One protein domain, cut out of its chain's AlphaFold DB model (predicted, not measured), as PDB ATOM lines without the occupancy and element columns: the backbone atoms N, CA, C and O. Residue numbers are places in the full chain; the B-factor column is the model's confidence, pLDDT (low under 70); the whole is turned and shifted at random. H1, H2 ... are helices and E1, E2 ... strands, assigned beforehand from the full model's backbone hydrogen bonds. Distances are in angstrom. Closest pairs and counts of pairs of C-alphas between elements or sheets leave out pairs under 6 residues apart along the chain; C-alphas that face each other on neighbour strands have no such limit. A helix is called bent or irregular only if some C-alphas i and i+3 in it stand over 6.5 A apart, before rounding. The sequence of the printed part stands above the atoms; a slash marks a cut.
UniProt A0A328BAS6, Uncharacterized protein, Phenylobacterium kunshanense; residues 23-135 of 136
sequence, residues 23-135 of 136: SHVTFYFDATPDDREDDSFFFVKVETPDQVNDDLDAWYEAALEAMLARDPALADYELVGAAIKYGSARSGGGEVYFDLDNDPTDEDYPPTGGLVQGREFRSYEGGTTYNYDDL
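AT A GLANCE: This is residues 23 to 135 of the 136 residues of an uncharacterized protein of Phenylobacterium kunshanense (UniProt A0A328BAS6). A twisted sheet of five strands forms the body, with H1 and H2 to one side of it and H3 over the opposite side, where E2 and E5 lie. H4 ends the printed part near H1, and a long loop, residues 99 to 117, runs from the E4 edge round to H3. The printed part has 113 residues, with five named strands and four named helices in the order E1 E2 H1 H2 E3 E4 H3 E5 H4. The sheet runs E4 E3 E1 E2 E5 and is mixed, and the class is mixed, helices and strands. The whole is compact, with a radius of gyration of the C-alphas of 13.4 A and spans of 38 by 30 by 29 A.

HOW THE PARTS SIT: E1, residues 23 to 30, and E2, residues 41 to 47, form an antiparallel hairpin, with N 27 and O 44 2.8 A apart, within hydrogen-bond range. H1, residues 57 to 70, only grazes the sheet with its residues 60 to 67. H1 and H2, residues 72 to 76, only just touch, and only at the corner by their link, with residues 67 to 68 of H1 alone; the closest C-alphas, of Leu 68 and Leu 74, are 5.9 A apart. H2 also only grazes the sheet. E3, residues 78 to 86, is antiparallel to E1, with N 83 and O 26 at 2.8 A. E2, H1, H2 and E3 make a split strand-helix-strand unit, two strands running the same way with E1 between them, and its crossover is right-handed. E4, residues 95 to 98, forms a hairpin with E3, with N 84 and O 96 at 2.8 A. H3, residues 118 to 123, is irregular, with C-alphas 119 and 122 7.0 A apart. It lies over E5, residues 126 to 131, at a height of 7.5 A over the sheet, along the strands at 9 degrees on the local plane; the closest C-alphas, of Phe 121 and Gly 127, are 5.1 A apart. E5 is parallel to E2, with N 130 and O 45 at 2.8 A. H4, residues 132 to 135, only just touches residues 63 to 67 of H1, with 3 pairs of C-alphas within 8 A; the closest, of Ala 66 and Leu 135, are 5.6 A apart. Every O i to N i+4 pair is within hydrogen-bond range in H1, against 0 of 1 in H2 and 0 of 2 in H3, where 2 of 2 and 1 of 3 O i to N i+3 pairs are; H4 is too short for an i+4 pair.

IN THESE COORDINATES: E1 begins at C-alpha 23, (149.564, 39.324, 152.964), and is 23.3 A long. E2 measures 19.2 A, H1 20.2 A, E3 24.4 A and E5 17.4 A. H1 begins at C-alpha 57, (159.865, 30.752, 161.641), and H4 ends at C-alpha 135, (163.552, 36.217, 147.000).

THE WHOLE: The two C-alphas farthest apart, of Asp 34 and Arg 90, are 39.6 A apart. The printed part has no cut, and the link from E4 to H3 is long, with 19 residues. Mean pLDDT of the printed part is 79.3, and 17 residues are under 70, among them 35 to 39 and 87 to 93.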
ATOM      1  N   SER A  23     149.499  38.403 154.108       81.25
ATOM      2  CA  SER A  23     149.564  39.324 152.964       81.25
ATOM      3  C   SER A  23     150.979  39.827 152.711       81.25
ATOM      4  O   SER A  23     151.408  39.962 151.566       81.25
ATOM      5  N   HIS A  24     151.691  40.155 153.784       86.19
ATOM      6  CA  HIS A  24     153.098  40.516 153.740       86.19
ATOM      7  C   HIS A  24     153.692  40.474 155.141       86.19
ATOM      8  O   HIS A  24     152.963  40.524 156.139       86.19
ATOM      9  N   VAL A  25     155.018  40.465 155.188       87.19
ATOM     10  CA  VAL A  25     155.796  40.679 156.406       87.19
ATOM     11  C   VAL A  25     156.728  41.864 156.185       87.19
ATOM     12  O   VAL A  25     157.318  42.000 155.113       87.19
ATOM     13  N   THR A  26     156.824  42.748 157.169       89.88
ATOM     14  CA  THR A  26     157.718  43.908 157.159       89.88
ATOM     15  C   THR A  26     158.794  43.707 158.210       89.88
ATOM     16  O   THR A  26     158.479  43.581 159.383       89.88
ATOM     17  N   PHE A  27     160.051  43.696 157.798       89.94
ATOM     18  CA  PHE A  27     161.224  43.559 158.649       89.94
ATOM     19  C   PHE A  27     161.739  44.947 159.022       89.94
ATOM     20  O   PHE A  27     161.785  45.839 158.166       89.94
ATOM     21  N   TYR A  28     162.113  45.111 160.286       89.81
ATOM     22  CA  TYR A  28     162.559  46.366 160.875       89.81
ATOM     23  C   TYR A  28     164.038  46.235 161.208       89.81
ATOM     24  O   TYR A  28     164.413  45.441 162.067       89.81
ATOM     25  N   PHE A  29     164.863  47.005 160.512       89.12
ATOM     26  CA  PHE A  29     166.301  47.038 160.723       89.12
ATOM     27  C   PHE A  29     166.688  48.376 161.347       89.12
ATOM     28  O   PHE A  29     166.415  49.424 160.760       89.12
ATOM     29  N   ASP A  30     167.299  48.352 162.524       87.00
ATOM     30  CA  ASP A  30     167.892  49.526 163.155       87.00
ATOM     31  C   ASP A  30     169.195  49.881 162.426       87.00
ATOM     32  O   ASP A  30     170.100  49.050 162.288       87.00
ATOM     33  N   ALA A  31     169.262  51.108 161.907       84.75
ATOM     34  CA  ALA A  31     170.403  51.604 161.148       84.75
ATOM     35  C   ALA A  31     171.519  52.201 162.020       84.75
ATOM     36  O   ALA A  31     172.626  52.444 161.533       84.75
ATOM     37  N   THR A  32     171.237  52.432 163.297       81.88
ATOM     38  CA  THR A  32     172.123  53.019 164.303       81.88
ATOM     39  C   THR A  32     172.095  52.214 165.612       81.88
ATOM     40  O   THR A  32     171.912  52.794 166.688       81.88
ATOM     41  N   PRO A  33     172.349  50.887 165.576       74.94
ATOM     42  CA  PRO A  33     172.198  50.037 166.760       74.94
ATOM     43  C   PRO A  33     173.178  50.408 167.888       74.94
ATOM     44  O   PRO A  33     172.915  50.186 169.071       74.94
ATOM     45  N   ASP A  34     174.318  51.021 167.542       75.81
ATOM     46  CA  ASP A  34     175.349  51.439 168.502       75.81
ATOM     47  C   ASP A  34     174.953  52.706 169.287       75.81
ATOM     48  O   ASP A  34     175.313  52.852 170.461       75.81
ATOM     49  N   ASP A  35     174.174  53.606 168.675       69.12
ATOM     50  CA  ASP A  35     173.743  54.868 169.289       69.12
ATOM     51  C   ASP A  35     172.539  54.678 170.231       69.12
ATOM     52  O   ASP A  35     172.291  55.529 171.092       69.12
ATOM     53  N   ARG A  36     171.855  53.521 170.158       61.00
ATOM     54  CA  ARG A  36     170.629  53.195 170.918       61.00
ATOM     55  C   ARG A  36     169.522  54.235 170.729       61.00
ATOM     56  O   ARG A  36     168.752  54.498 171.656       61.00
ATOM     57  N   GLU A  37     169.511  54.874 169.568       63.62
ATOM     58  CA  GLU A  37     168.517  55.862 169.183       63.62
ATOM     59  C   GLU A  37     167.500  55.188 168.249       63.62
ATOM     60  O   GLU A  37     167.831  54.793 167.137       63.62
ATOM     61  N   ASP A  38     166.246  55.060 168.703       65.38
ATOM     62  CA  ASP A  38     165.125  54.492 167.936       65.38
ATOM     63  C   ASP A  38     164.584  55.471 166.865       65.38
ATOM     64  O   ASP A  38     163.370  55.669 166.730       65.38
ATOM     65  N   ASP A  39     165.450  56.155 166.117       67.69
ATOM     66  CA  ASP A  39     165.026  57.161 165.129       67.69
ATOM     67  C   ASP A  39     165.467  56.884 163.690       67.69
ATOM     68  O   ASP A  39     164.884  57.454 162.759       67.69
ATOM     69  N   SER A  40     166.383  55.938 163.475       82.00
ATOM     70  CA  SER A  40     166.880  55.579 162.146       82.00
ATOM     71  C   SER A  40     166.626  54.107 161.833       82.00
ATOM     72  O   SER A  40     167.367  53.227 162.251       82.00
ATOM     73  N   PHE A  41     165.583  53.841 161.042       84.94
ATOM     74  CA  PHE A  41     165.214  52.485 160.627       84.94
ATOM     75  C   PHE A  41     165.233  52.313 159.112       84.94
ATOM     76  O   PHE A  41     164.814  53.193 158.351       84.94
ATOM     77  N   PHE A  42     165.645  51.123 158.690       87.94
ATOM     78  CA  PHE A  42     165.458  50.609 157.347       87.94
ATOM     79  C   PHE A  42     164.397  49.508 157.365       87.94
ATOM     80  O   PHE A  42     164.441  48.589 158.177       87.94
ATOM     81  N   PHE A  43     163.434  49.579 156.448       89.44
ATOM     82  CA  PHE A  43     162.346  48.598 156.393       89.44
ATOM     83  C   PHE A  43     162.452  47.729 155.154       89.44
ATOM     84  O   PHE A  43     162.644  48.231 154.041       89.44
ATOM     85  N   VAL A  44     162.222  46.431 155.314       89.31
ATOM     86  CA  VAL A  44     162.077  45.523 154.178       89.31
ATOM     87  C   VAL A  44     160.705  44.884 154.218       89.31
ATOM     88  O   VAL A  44     160.415  44.067 155.079       89.31
ATOM     89  N   LYS A  45     159.838  45.242 153.273       89.69
ATOM     90  CA  LYS A  45     158.545  44.575 153.113       89.69
ATOM     91  C   LYS A  45     158.672  43.432 152.116       89.69
ATOM     92  O   LYS A  45     159.084  43.662 150.983       89.69
ATOM     93  N   VAL A  46     158.226  42.242 152.494       87.88
ATOM     94  CA  VAL A  46     158.097  41.089 151.603       87.88
ATOM     95  C   VAL A  46     156.628  40.767 151.410       87.88
ATOM     96  O   VAL A  46     155.939  40.375 152.350       87.88
ATOM     97  N   GLU A  47     156.137  40.946 150.189       87.06
ATOM     98  CA  GLU A  47     154.786  40.527 149.817       87.06
ATOM     99  C   GLU A  47     154.747  39.010 149.668       87.06
ATOM    100  O   GLU A  47     155.502  38.445 148.877       87.06
ATOM    101  N   THR A  48     153.882  38.358 150.442       78.56
ATOM    102  CA  THR A  48     153.736  36.901 150.456       78.56
ATOM    103  C   THR A  48     152.625  36.469 149.495       78.56
ATOM    104  O   THR A  48     151.641  37.194 149.319       78.56
ATOM    105  N   PRO A  49     152.737  35.294 148.851       73.06
ATOM    106  CA  PRO A  49     151.623  34.695 148.125       73.06
ATOM    107  C   PRO A  49     150.501  34.321 149.104       73.06
ATOM    108  O   PRO A  49     150.738  34.187 150.301       73.06
ATOM    109  N   ASP A  50     149.289  34.079 148.589       65.12
ATOM    110  CA  ASP A  50     148.127  33.722 149.422       65.12
ATOM    111  C   ASP A  50     148.343  32.441 150.271       65.12
ATOM    112  O   ASP A  50     147.582  32.198 151.196       65.12
ATOM    113  N   GLN A  51     149.368  31.623 149.990       63.09
ATOM    114  CA  GLN A  51     149.726  30.435 150.780       63.09
ATOM    115  C   GLN A  51     151.226  30.417 151.102       63.09
ATOM    116  O   GLN A  51     152.019  29.805 150.386       63.09
ATOM    117  N   VAL A  52     151.609  31.086 152.184       70.25
ATOM    118  CA  VAL A  52     152.830  30.763 152.943       70.25
ATOM    119  C   VAL A  52     152.483  29.764 154.050       70.25
ATOM    120  O   VAL A  52     151.307  29.547 154.336       70.25
ATOM    121  N   ASN A  53     153.493  29.096 154.611       72.69
ATOM    122  CA  ASN A  53     153.297  28.146 155.705       72.69
ATOM    123  C   ASN A  53     152.662  28.847 156.927       72.69
ATOM    124  O   ASN A  53     152.921  30.027 157.157       72.69
ATOM    125  N   ASP A  54     151.830  28.121 157.678       69.81
ATOM    126  CA  ASP A  54     151.154  28.614 158.890       69.81
ATOM    127  C   ASP A  54     152.150  28.878 160.039       69.81
ATOM    128  O   ASP A  54     151.845  29.618 160.975       69.81
ATOM    129  N   ASP A  55     153.317  28.237 159.957       74.00
ATOM    130  CA  ASP A  55     154.507  28.443 160.779       74.00
ATOM    131  C   ASP A  55     155.503  29.291 159.979       74.00
ATOM    132  O   ASP A  55     155.930  28.901 158.879       74.00
ATOM    133  N   LEU A  56     155.788  30.491 160.486       78.81
ATOM    134  CA  LEU A  56     156.587  31.475 159.768       78.81
ATOM    135  C   LEU A  56     158.065  31.413 160.107       78.81
ATOM    136  O   LEU A  56     158.828  31.996 159.347       78.81
ATOM    137  N   ASP A  57     158.487  30.714 161.153       80.81
ATOM    138  CA  ASP A  57     159.865  30.752 161.641       80.81
ATOM    139  C   ASP A  57     160.842  30.293 160.557       80.81
ATOM    140  O   ASP A  57     161.724  31.044 160.138       80.81
ATOM    141  N   ALA A  58     160.567  29.144 159.936       79.88
ATOM    142  CA  ALA A  58     161.383  28.655 158.824       79.88
ATOM    143  C   ALA A  58     161.323  29.561 157.575       79.88
ATOM    144  O   ALA A  58     162.274  29.624 156.791       79.88
ATOM    145  N   TRP A  59     160.194  30.240 157.341       83.94
ATOM    146  CA  TRP A  59     160.041  31.148 156.201       83.94
ATOM    147  C   TRP A  59     160.784  32.470 156.423       83.94
ATOM    148  O   TRP A  59     161.426  32.968 155.498       83.94
ATOM    149  N   TYR A  60     160.711  33.018 157.636       84.12
ATOM    150  CA  TYR A  60     161.353  34.261 158.045       84.12
ATOM    151  C   TYR A  60     162.872  34.139 157.917       84.12
ATOM    152  O   TYR A  60     163.490  35.002 157.292       84.12
ATOM    153  N   GLU A  61     163.456  33.044 158.415       83.56
ATOM    154  CA  GLU A  61     164.897  32.799 158.332       83.56
ATOM    155  C   GLU A  61     165.359  32.728 156.870       83.56
ATOM    156  O   GLU A  61     166.330  33.377 156.477       83.56
ATOM    157  N   ALA A  62     164.621  31.994 156.030       85.50
ATOM    158  CA  ALA A  62     164.942  31.868 154.612       85.50
ATOM    159  C   ALA A  62     164.784  33.202 153.860       85.50
ATOM    160  O   ALA A  62     165.599  33.533 152.995       85.50
ATOM    161  N   ALA A  63     163.760  33.992 154.198       86.56
ATOM    162  CA  ALA A  63     163.553  35.314 153.623       86.56
ATOM    163  C   ALA A  63     164.672  36.281 154.040       86.56
ATOM    164  O   ALA A  63     165.178  37.021 153.195       86.56
ATOM    165  N   LEU A  64     165.086  36.257 155.310       87.56
ATOM    166  CA  LEU A  64     166.186  37.067 155.828       87.56
ATOM    167  C   LEU A  64     167.507  36.721 155.129       87.56
ATOM    168  O   LEU A  64     168.208  37.623 154.671       87.56
ATOM    169  N   GLU A  65     167.821  35.432 154.974       88.81
ATOM    170  CA  GLU A  65     169.017  34.985 154.249       88.81
ATOM    171  C   GLU A  65     169.003  35.472 152.788       88.81
ATOM    172  O   GLU A  65     169.998  36.020 152.302       88.81
ATOM    173  N   ALA A  66     167.864  35.351 152.096       87.56
ATOM    174  CA  ALA A  66     167.708  35.829 150.723       87.56
ATOM    175  C   ALA A  66     167.859  37.357 150.608       87.56
ATOM    176  O   ALA A  66     168.494  37.854 149.670       87.56
ATOM    177  N   MET A  67     167.317  38.111 151.569       87.56
ATOM    178  CA  MET A  67     167.465  39.568 151.636       87.56
ATOM    179  C   MET A  67     168.922  39.977 151.837       87.56
ATOM    180  O   MET A  67     169.415  40.807 151.076       87.56
ATOM    181  N   LEU A  68     169.627  39.360 152.788       87.62
ATOM    182  CA  LEU A  68     171.046  39.624 153.056       87.62
ATOM    183  C   LEU A  68     171.938  39.242 151.866       87.62
ATOM    184  O   LEU A  68     172.916  39.927 151.568       87.62
ATOM    185  N   ALA A  69     171.600  38.173 151.142       88.56
ATOM    186  CA  ALA A  69     172.323  37.782 149.935       88.56
ATOM    187  C   ALA A  69     172.168  38.807 148.797       88.56
ATOM    188  O   ALA A  69     173.075  38.968 147.974       88.56
ATOM    189  N   ARG A  70     171.017  39.485 148.731       86.38
ATOM    190  CA  ARG A  70     170.688  40.447 147.676       86.38
ATOM    191  C   ARG A  70     171.135  41.866 148.003       86.38
ATOM    192  O   ARG A  70     171.621  42.566 147.113       86.38
ATOM    193  N   ASP A  71     170.987  42.263 149.257       85.56
ATOM    194  CA  ASP A  71     171.433  43.539 149.792       85.56
ATOM    195  C   ASP A  71     172.340  43.295 151.009       85.56
ATOM    196  O   ASP A  71     171.880  43.288 152.151       85.56
ATOM    197  N   PRO A  72     173.647  43.071 150.782       85.38
ATOM    198  CA  PRO A  72     174.579  42.788 151.865       85.38
ATOM    199  C   PRO A  72     174.784  43.977 152.809       85.38
ATOM    200  O   PRO A  72     175.324  43.770 153.890       85.38
ATOM    201  N   ALA A  73     174.359  45.195 152.443       84.69
ATOM    202  CA  ALA A  73     174.412  46.345 153.346       84.69
ATOM    203  C   ALA A  73     173.399  46.217 154.496       84.69
ATOM    204  O   ALA A  73     173.587  46.832 155.538       84.69
ATOM    205  N   LEU A  74     172.371  45.367 154.357       84.00
ATOM    206  CA  LEU A  74     171.473  45.035 155.466       84.00
ATOM    207  C   LEU A  74     172.205  44.359 156.636       84.00
ATOM    208  O   LEU A  74     171.715  44.417 157.756       84.00
ATOM    209  N   ALA A  75     173.371  43.746 156.398       84.25
ATOM    210  CA  ALA A  75     174.182  43.142 157.454       84.25
ATOM    211  C   ALA A  75     174.866  44.178 158.367       84.25
ATOM    212  O   ALA A  75     175.348  43.808 159.436       84.25
ATOM    213  N   ASP A  76     174.941  45.444 157.942       84.62
ATOM    214  CA  ASP A  76     175.412  46.552 158.780       84.62
ATOM    215  C   ASP A  76     174.307  47.067 159.728       84.62
ATOM    216  O   ASP A  76     174.596  47.849 160.632       84.62
ATOM    217  N   TYR A  77     173.059  46.627 159.534       87.19
ATOM    218  CA  TYR A  77     171.910  46.972 160.367       87.19
ATOM    219  C   TYR A  77     171.531  45.825 161.312       87.19
ATOM    220  O   TYR A  77     171.797  44.655 161.031       87.19
ATOM    221  N   GLU A  78     170.870  46.148 162.423       87.50
ATOM    222  CA  GLU A  78     170.379  45.148 163.377       87.50
ATOM    223  C   GLU A  78     168.901  44.844 163.118       87.50
ATOM    224  O   GLU A  78     168.073  45.749 163.104       87.50
ATOM    225  N   LEU A  79     168.547  43.573 162.907       87.69
ATOM    226  CA  LEU A  79     167.141  43.179 162.833       87.69
ATOM    227  C   LEU A  79     166.535  43.231 164.240       87.69
ATOM    228  O   LEU A  79     166.875  42.403 165.079       87.69
ATOM    229  N   VAL A  80     165.623  44.174 164.463       87.38
ATOM    230  CA  VAL A  80     164.973  44.387 165.769       87.38
ATOM    231  C   VAL A  80     163.578  43.777 165.856       87.38
ATOM    232  O   VAL A  80     163.016  43.678 166.939       87.38
ATOM    233  N   GLY A  81     162.996  43.397 164.716       88.62
ATOM    234  CA  GLY A  81     161.708  42.721 164.698       88.62
ATOM    235  C   GLY A  81     161.051  42.639 163.329       88.62
ATOM    236  O   GLY A  81     161.564  43.127 162.312       88.62
ATOM    237  N   ALA A  82     159.872  42.027 163.306       89.06
ATOM    238  CA  ALA A  82     159.065  41.863 162.109       89.06
ATOM    239  C   ALA A  82     157.577  42.086 162.396       89.06
ATOM    240  O   ALA A  82     157.035  41.637 163.399       89.06
ATOM    241  N   ALA A  83     156.884  42.752 161.474       88.50
ATOM    242  CA  ALA A  83     155.439  42.905 161.510       88.50
ATOM    243  C   ALA A  83     154.758  42.034 160.458       88.50
ATOM    244  O   ALA A  83     155.055  42.126 159.267       88.50
ATOM    245  N   ILE A  84     153.790  41.231 160.889       86.19
ATOM    246  CA  ILE A  84     153.020  40.334 160.034       86.19
ATOM    247  C   ILE A  84     151.657  40.948 159.749       86.19
ATOM    248  O   ILE A  84     150.840  41.175 160.649       86.19
ATOM    249  N   LYS A  85     151.365  41.150 158.463       84.00
ATOM    250  CA  LYS A  85     150.039  41.542 158.001       84.00
ATOM    251  C   LYS A  85     149.193  40.307 157.722       84.00
ATOM    252  O   LYS A  85     149.268  39.712 156.646       84.00
ATOM    253  N   TYR A  86     148.285  39.997 158.643       79.19
ATOM    254  CA  TYR A  86     147.293  38.946 158.443       79.19
ATOM    255  C   TYR A  86     146.200  39.376 157.459       79.19
ATOM    256  O   TYR A  86     145.749  40.529 157.444       79.19
ATOM    257  N   GLY A  87     145.717  38.415 156.683       68.75
ATOM    258  CA  GLY A  87     144.681  38.546 155.672       68.75
ATOM    259  C   GLY A  87     145.176  39.217 154.393       68.75
ATOM    260  O   GLY A  87     145.711  40.326 154.428       68.75
ATOM    261  N   SER A  88     144.879  38.582 153.255       57.81
ATOM    262  CA  SER A  88     145.000  39.138 151.901       57.81
ATOM    263  C   SER A  88     144.486  40.592 151.877       57.81
ATOM    264  O   SER A  88     143.490  40.900 152.541       57.81
ATOM    265  N   ALA A  89     145.140  41.509 151.144       51.09
ATOM    266  CA  ALA A  89     144.921  42.973 151.200       51.09
ATOM    267  C   ALA A  89     143.447  43.445 151.073       51.09
ATOM    268  O   ALA A  89     143.127  44.602 151.342       51.09
ATOM    269  N   ARG A  90     142.536  42.548 150.672       46.19
ATOM    270  CA  ARG A  90     141.086  42.750 150.556       46.19
ATOM    271  C   ARG A  90     140.257  42.447 151.818       46.19
ATOM    272  O   ARG A  90     139.131  42.929 151.879       46.19
ATOM    273  N   SER A  91     140.762  41.691 152.799       50.34
ATOM    274  CA  SER A  91     139.960  41.191 153.941       50.34
ATOM    275  C   SER A  91     140.188  41.905 155.278       50.34
ATOM    276  O   SER A  91     139.592  41.517 156.277       50.34
ATOM    277  N   GLY A  92     140.988  42.974 155.323       52.72
ATOM    278  CA  GLY A  92     141.051  43.846 156.506       52.72
ATOM    279  C   GLY A  92     141.566  43.173 157.784       52.72
ATOM    280  O   GLY A  92     141.133  43.547 158.870       52.72
ATOM    281  N   GLY A  93     142.465  42.187 157.680       61.47
ATOM    282  CA  GLY A  93     143.120  41.638 158.872       61.47
ATOM    283  C   GLY A  93     143.974  42.692 159.594       61.47
ATOM    284  O   GLY A  93     144.211  43.778 159.061       61.47
ATOM    285  N   GLY A  94     144.427  42.388 160.807       73.50
ATOM    286  CA  GLY A  94     145.370  43.237 161.544       73.50
ATOM    287  C   GLY A  94     146.797  43.111 161.009       73.50
ATOM    288  O   GLY A  94     147.091  42.201 160.232       73.50
ATOM    289  N   GLU A  95     147.655  44.039 161.405       82.50
ATOM    290  CA  GLU A  95     149.111  43.909 161.333       82.50
ATOM    291  C   GLU A  95     149.618  43.861 162.776       82.50
ATOM    292  O   GLU A  95     149.111  44.618 163.606       82.50
ATOM    293  N   VAL A  96     150.511  42.924 163.087       84.31
ATOM    294  CA  VAL A  96     151.032  42.688 164.445       84.31
ATOM    295  C   VAL A  96     152.546  42.638 164.366       84.31
ATOM    296  O   VAL A  96     153.065  42.007 163.450       84.31
ATOM    297  N   TYR A  97     153.217  43.335 165.276       85.25
ATOM    298  CA  TYR A  97     154.672  43.356 165.402       85.25
ATOM    299  C   TYR A  97     155.132  42.287 166.396       85.25
ATOM    300  O   TYR A  97     154.392  42.011 167.334       85.25
ATOM    301  N   PHE A  98     156.318  41.735 166.153       87.00
ATOM    302  CA  PHE A  98     157.027  40.772 166.992       87.00
ATOM    303  C   PHE A  98     158.496  41.205 167.071       87.00
ATOM    304  O   PHE A  98     159.101  41.479 166.024       87.00
ATOM    305  N   ASP A  99     159.067  41.291 168.270       84.44
ATOM    306  CA  ASP A  99     160.460  41.713 168.501       84.44
ATOM    307  C   ASP A  99     161.494  40.570 168.351       84.44
ATOM    308  O   ASP A  99     162.700  40.788 168.468       84.44
ATOM    309  N   LEU A 100     161.021  39.367 167.990       81.75
ATOM    310  CA  LEU A 100     161.819  38.149 167.801       81.75
ATOM    311  C   LEU A 100     162.534  37.687 169.086       81.75
ATOM    312  O   LEU A 100     163.547  36.984 169.014       81.75
ATOM    313  N   ASP A 101     162.008  38.004 170.267       78.31
ATOM    314  CA  ASP A 101     162.582  37.606 171.558       78.31
ATOM    315  C   ASP A 101     162.334  36.133 171.955       78.31
ATOM    316  O   ASP A 101     162.857  35.673 172.978       78.31
ATOM    317  N   ASN A 102     161.666  35.367 171.080       78.69
ATOM    318  CA  ASN A 102     161.230  33.973 171.263       78.69
ATOM    319  C   ASN A 102     159.981  33.811 172.145       78.69
ATOM    320  O   ASN A 102     159.749  32.718 172.672       78.69
ATOM    321  N   ASP A 103     159.188  34.867 172.313       78.19
ATOM    322  CA  ASP A 103     157.832  34.795 172.835       78.19
ATOM    323  C   ASP A 103     156.829  35.150 171.718       78.19
ATOM    324  O   ASP A 103     156.680  36.292 171.310       78.19
ATOM    325  N   PRO A 104     156.097  34.173 171.163       75.19
ATOM    326  CA  PRO A 104     155.141  34.439 170.089       75.19
ATOM    327  C   PRO A 104     153.785  34.937 170.624       75.19
ATOM    328  O   PRO A 104     152.812  35.045 169.862       75.19
ATOM    329  N   THR A 105     153.653  35.121 171.944       74.00
ATOM    330  CA  THR A 105     152.363  35.299 172.626       74.00
ATOM    331  C   THR A 105     152.182  36.645 173.301       74.00
ATOM    332  O   THR A 105     151.050  36.961 173.694       74.00
ATOM    333  N   ASP A 106     153.242  37.423 173.455       71.25
ATOM    334  CA  ASP A 106     153.169  38.737 174.052       71.25
ATOM    335  C   ASP A 106     152.801  39.819 173.025       71.25
ATOM    336  O   ASP A 106     152.695  39.613 171.814       71.25
ATOM    337  N   GLU A 107     152.388  40.967 173.559       65.88
ATOM    338  CA  GLU A 107     151.984  42.109 172.749       65.88
ATOM    339  C   GLU A 107     153.160  43.073 172.655       65.88
ATOM    340  O   GLU A 107     153.321  43.946 173.516       65.88
ATOM    341  N   ASP A 108     153.932  42.941 171.584       81.00
ATOM    342  CA  ASP A 108     155.032  43.851 171.312       81.00
ATOM    343  C   ASP A 108     154.583  45.185 170.726       81.00
ATOM    344  O   ASP A 108     153.547  45.332 170.060       81.00
ATOM    345  N   TYR A 109     155.440  46.184 170.927       79.25
ATOM    346  CA  TYR A 109     155.288  47.499 170.331       79.25
ATOM    347  C   TYR A 109     156.393  47.741 169.306       79.25
ATOM    348  O   TYR A 109     157.568  47.592 169.630       79.25
ATOM    349  N   PRO A 110     156.041  48.189 168.089       79.94
ATOM    350  CA  PRO A 110     157.045  48.525 167.098       79.94
ATOM    351  C   PRO A 110     157.902  49.702 167.587       79.94
ATOM    352  O   PRO A 110     157.353  50.677 168.123       79.94
ATOM    353  N   PRO A 111     159.220  49.682 167.326       75.44
ATOM    354  CA  PRO A 111     160.164  50.649 167.889       75.44
ATOM    355  C   PRO A 111     159.901  52.081 167.405       75.44
ATOM    356  O   PRO A 111     160.128  53.053 168.115       75.44
ATOM    357  N   THR A 112     159.270  52.236 166.239       74.69
ATOM    358  CA  THR A 112     158.913  53.551 165.683       74.69
ATOM    359  C   THR A 112     157.682  54.209 166.334       74.69
ATOM    360  O   THR A 112     157.185  55.232 165.859       74.69
ATOM    361  N   GLY A 113     157.117  53.610 167.391       72.12
ATOM    362  CA  GLY A 113     155.880  54.061 168.045       72.12
ATOM    363  C   GLY A 113     154.596  53.741 167.266       72.12
ATOM    364  O   GLY A 113     153.496  54.098 167.698       72.12
ATOM    365  N   GLY A 114     154.716  53.063 166.121       77.88
ATOM    366  CA  GLY A 114     153.614  52.581 165.294       77.88
ATOM    367  C   GLY A 114     154.089  51.629 164.194       77.88
ATOM    368  O   GLY A 114     155.279  51.428 163.984       77.88
ATOM    369  N   LEU A 115     153.152  51.002 163.491       80.19
ATOM    370  CA  LEU A 115     153.476  50.141 162.356       80.19
ATOM    371  C   LEU A 115     153.699  50.984 161.100       80.19
ATOM    372  O   LEU A 115     152.848  51.802 160.737       80.19
ATOM    373  N   VAL A 116     154.833  50.784 160.428       76.94
ATOM    374  CA  VAL A 116     155.227  51.584 159.269       76.94
ATOM    375  C   VAL A 116     154.801  50.866 158.000       76.94
ATOM    376  O   VAL A 116     155.288  49.791 157.665       76.94
ATOM    377  N   GLN A 117     153.897  51.486 157.251       77.19
ATOM    378  CA  GLN A 117     153.451  50.952 155.968       77.19
ATOM    379  C   GLN A 117     154.436  51.328 154.853       77.19
ATOM    380  O   GLN A 117     155.061  52.383 154.899       77.19
ATOM    381  N   GLY A 118     154.496  50.547 153.767       68.38
ATOM    382  CA  GLY A 118     155.474  50.753 152.678       68.38
ATOM    383  C   GLY A 118     155.561  52.170 152.083       68.38
ATOM    384  O   GLY A 118     156.622  52.622 151.667       68.38
ATOM    385  N   ARG A 119     154.462  52.938 152.080       71.00
ATOM    386  CA  ARG A 119     154.452  54.345 151.612       71.00
ATOM    387  C   ARG A 119     155.141  55.331 152.574       71.00
ATOM    388  O   ARG A 119     155.360  56.488 152.208       71.00
ATOM    389  N   GLU A 120     155.391  54.898 153.802       75.62
ATOM    390  CA  GLU A 120     155.921  55.675 154.928       75.62
ATOM    391  C   GLU A 120     157.423  55.434 155.116       75.62
ATOM    392  O   GLU A 120     158.063  56.228 155.794       75.62
ATOM    393  N   PHE A 121     158.013  54.451 154.418       81.50
ATOM    394  CA  PHE A 121     159.455  54.145 154.456       81.50
ATOM    395  C   PHE A 121     160.333  55.366 154.158       81.50
ATOM    396  O   PHE A 121     161.358  55.575 154.786       81.50
ATOM    397  N   ARG A 122     159.888  56.239 153.248       76.25
ATOM    398  CA  ARG A 122     160.587  57.487 152.886       76.25
ATOM    399  C   ARG A 122     160.720  58.518 154.016       76.25
ATOM    400  O   ARG A 122     161.352  59.545 153.803       76.25
ATOM    401  N   SER A 123     160.006  58.330 155.125       77.81
ATOM    402  CA  SER A 123     160.089  59.203 156.301       77.81
ATOM    403  C   SER A 123     161.228  58.803 157.243       77.81
ATOM    404  O   SER A 123     161.466  59.519 158.209       77.81
ATOM    405  N   TYR A 124     161.905  57.693 156.952       79.62
ATOM    406  CA  TYR A 124     163.035  57.140 157.690       79.62
ATOM    407  C   TYR A 124     164.259  57.030 156.762       79.62
ATOM    408  O   TYR A 124     164.190  57.458 155.604       79.62
ATOM    409  N   GLU A 125     165.356  56.435 157.245       78.00
ATOM    410  CA  GLU A 125     166.599  56.228 156.479       78.00
ATOM    411  C   GLU A 125     166.363  55.501 155.147       78.00
ATOM    412  O   GLU A 125     167.042  55.761 154.149       78.00
ATOM    413  N   GLY A 126     165.339  54.647 155.083       79.25
ATOM    414  CA  GLY A 126     164.830  54.149 153.818       79.25
ATOM    415  C   GLY A 126     163.949  52.922 153.958       79.25
ATOM    416  O   GLY A 126     163.453  52.579 155.026       79.25
ATOM    417  N   GLY A 127     163.733  52.249 152.835       82.12
ATOM    418  CA  GLY A 127     163.104  50.942 152.830       82.12
ATOM    419  C   GLY A 127     162.840  50.431 151.426       82.12
ATOM    420  O   GLY A 127     162.790  51.195 150.457       82.12
ATOM    421  N   THR A 128     162.665  49.121 151.322       85.81
ATOM    422  CA  THR A 128     162.449  48.422 150.055       85.81
ATOM    423  C   THR A 128     161.266  47.467 150.143       85.81
ATOM    424  O   THR A 128     160.803  47.094 151.222       85.81
ATOM    425  N   THR A 129     160.722  47.103 148.986       86.75
ATOM    426  CA  THR A 129     159.660  46.101 148.882       86.75
ATOM    427  C   THR A 129     160.091  45.021 147.906       86.75
ATOM    428  O   THR A 129     160.354  45.311 146.737       86.75
ATOM    429  N   TYR A 130     160.121  43.785 148.388       85.69
ATOM    430  CA  TYR A 130     160.345  42.588 147.596       85.69
ATOM    431  C   TYR A 130     159.032  41.834 147.398       85.69
ATOM    432  O   TYR A 130     158.161  41.809 148.269       85.69
ATOM    433  N   ASN A 131     158.901  41.206 146.234       84.38
ATOM    434  CA  ASN A 131     157.881  40.187 146.017       84.38
ATOM    435  C   ASN A 131     158.477  38.835 146.406       84.38
ATOM    436  O   ASN A 131     159.679  38.639 146.238       84.38
ATOM    437  N   TYR A 132     157.646  37.897 146.855       80.44
ATOM    438  CA  TYR A 132     158.085  36.538 147.168       80.44
ATOM    439  C   TYR A 132     158.920  35.897 146.043       80.44
ATOM    440  O   TYR A 132     160.023  35.433 146.309       80.44
ATOM    441  N   ASP A 133     158.459  35.961 144.785       82.94
ATOM    442  CA  ASP A 133     159.172  35.417 143.609       82.94
ATOM    443  C   ASP A 133     160.521  36.106 143.296       82.94
ATOM    444  O   ASP A 133     161.239  35.691 142.389       82.94
ATOM    445  N   ASP A 134     160.850  37.218 143.962       81.81
ATOM    446  CA  ASP A 134     162.152  37.884 143.810       81.81
ATOM    447  C   ASP A 134     163.188  37.389 144.835       81.81
ATOM    448  O   ASP A 134     164.391  37.567 144.622       81.81
ATOM    449  N   LEU A 135     162.721  36.774 145.928       77.56
ATOM    450  CA  LEU A 135     163.552  36.217 147.000       77.56
ATOM    451  C   LEU A 135     163.721  34.694 146.891       77.56
ATOM    452  O   LEU A 135     164.754  34.183 147.322       77.56
TER     453      LEU A 135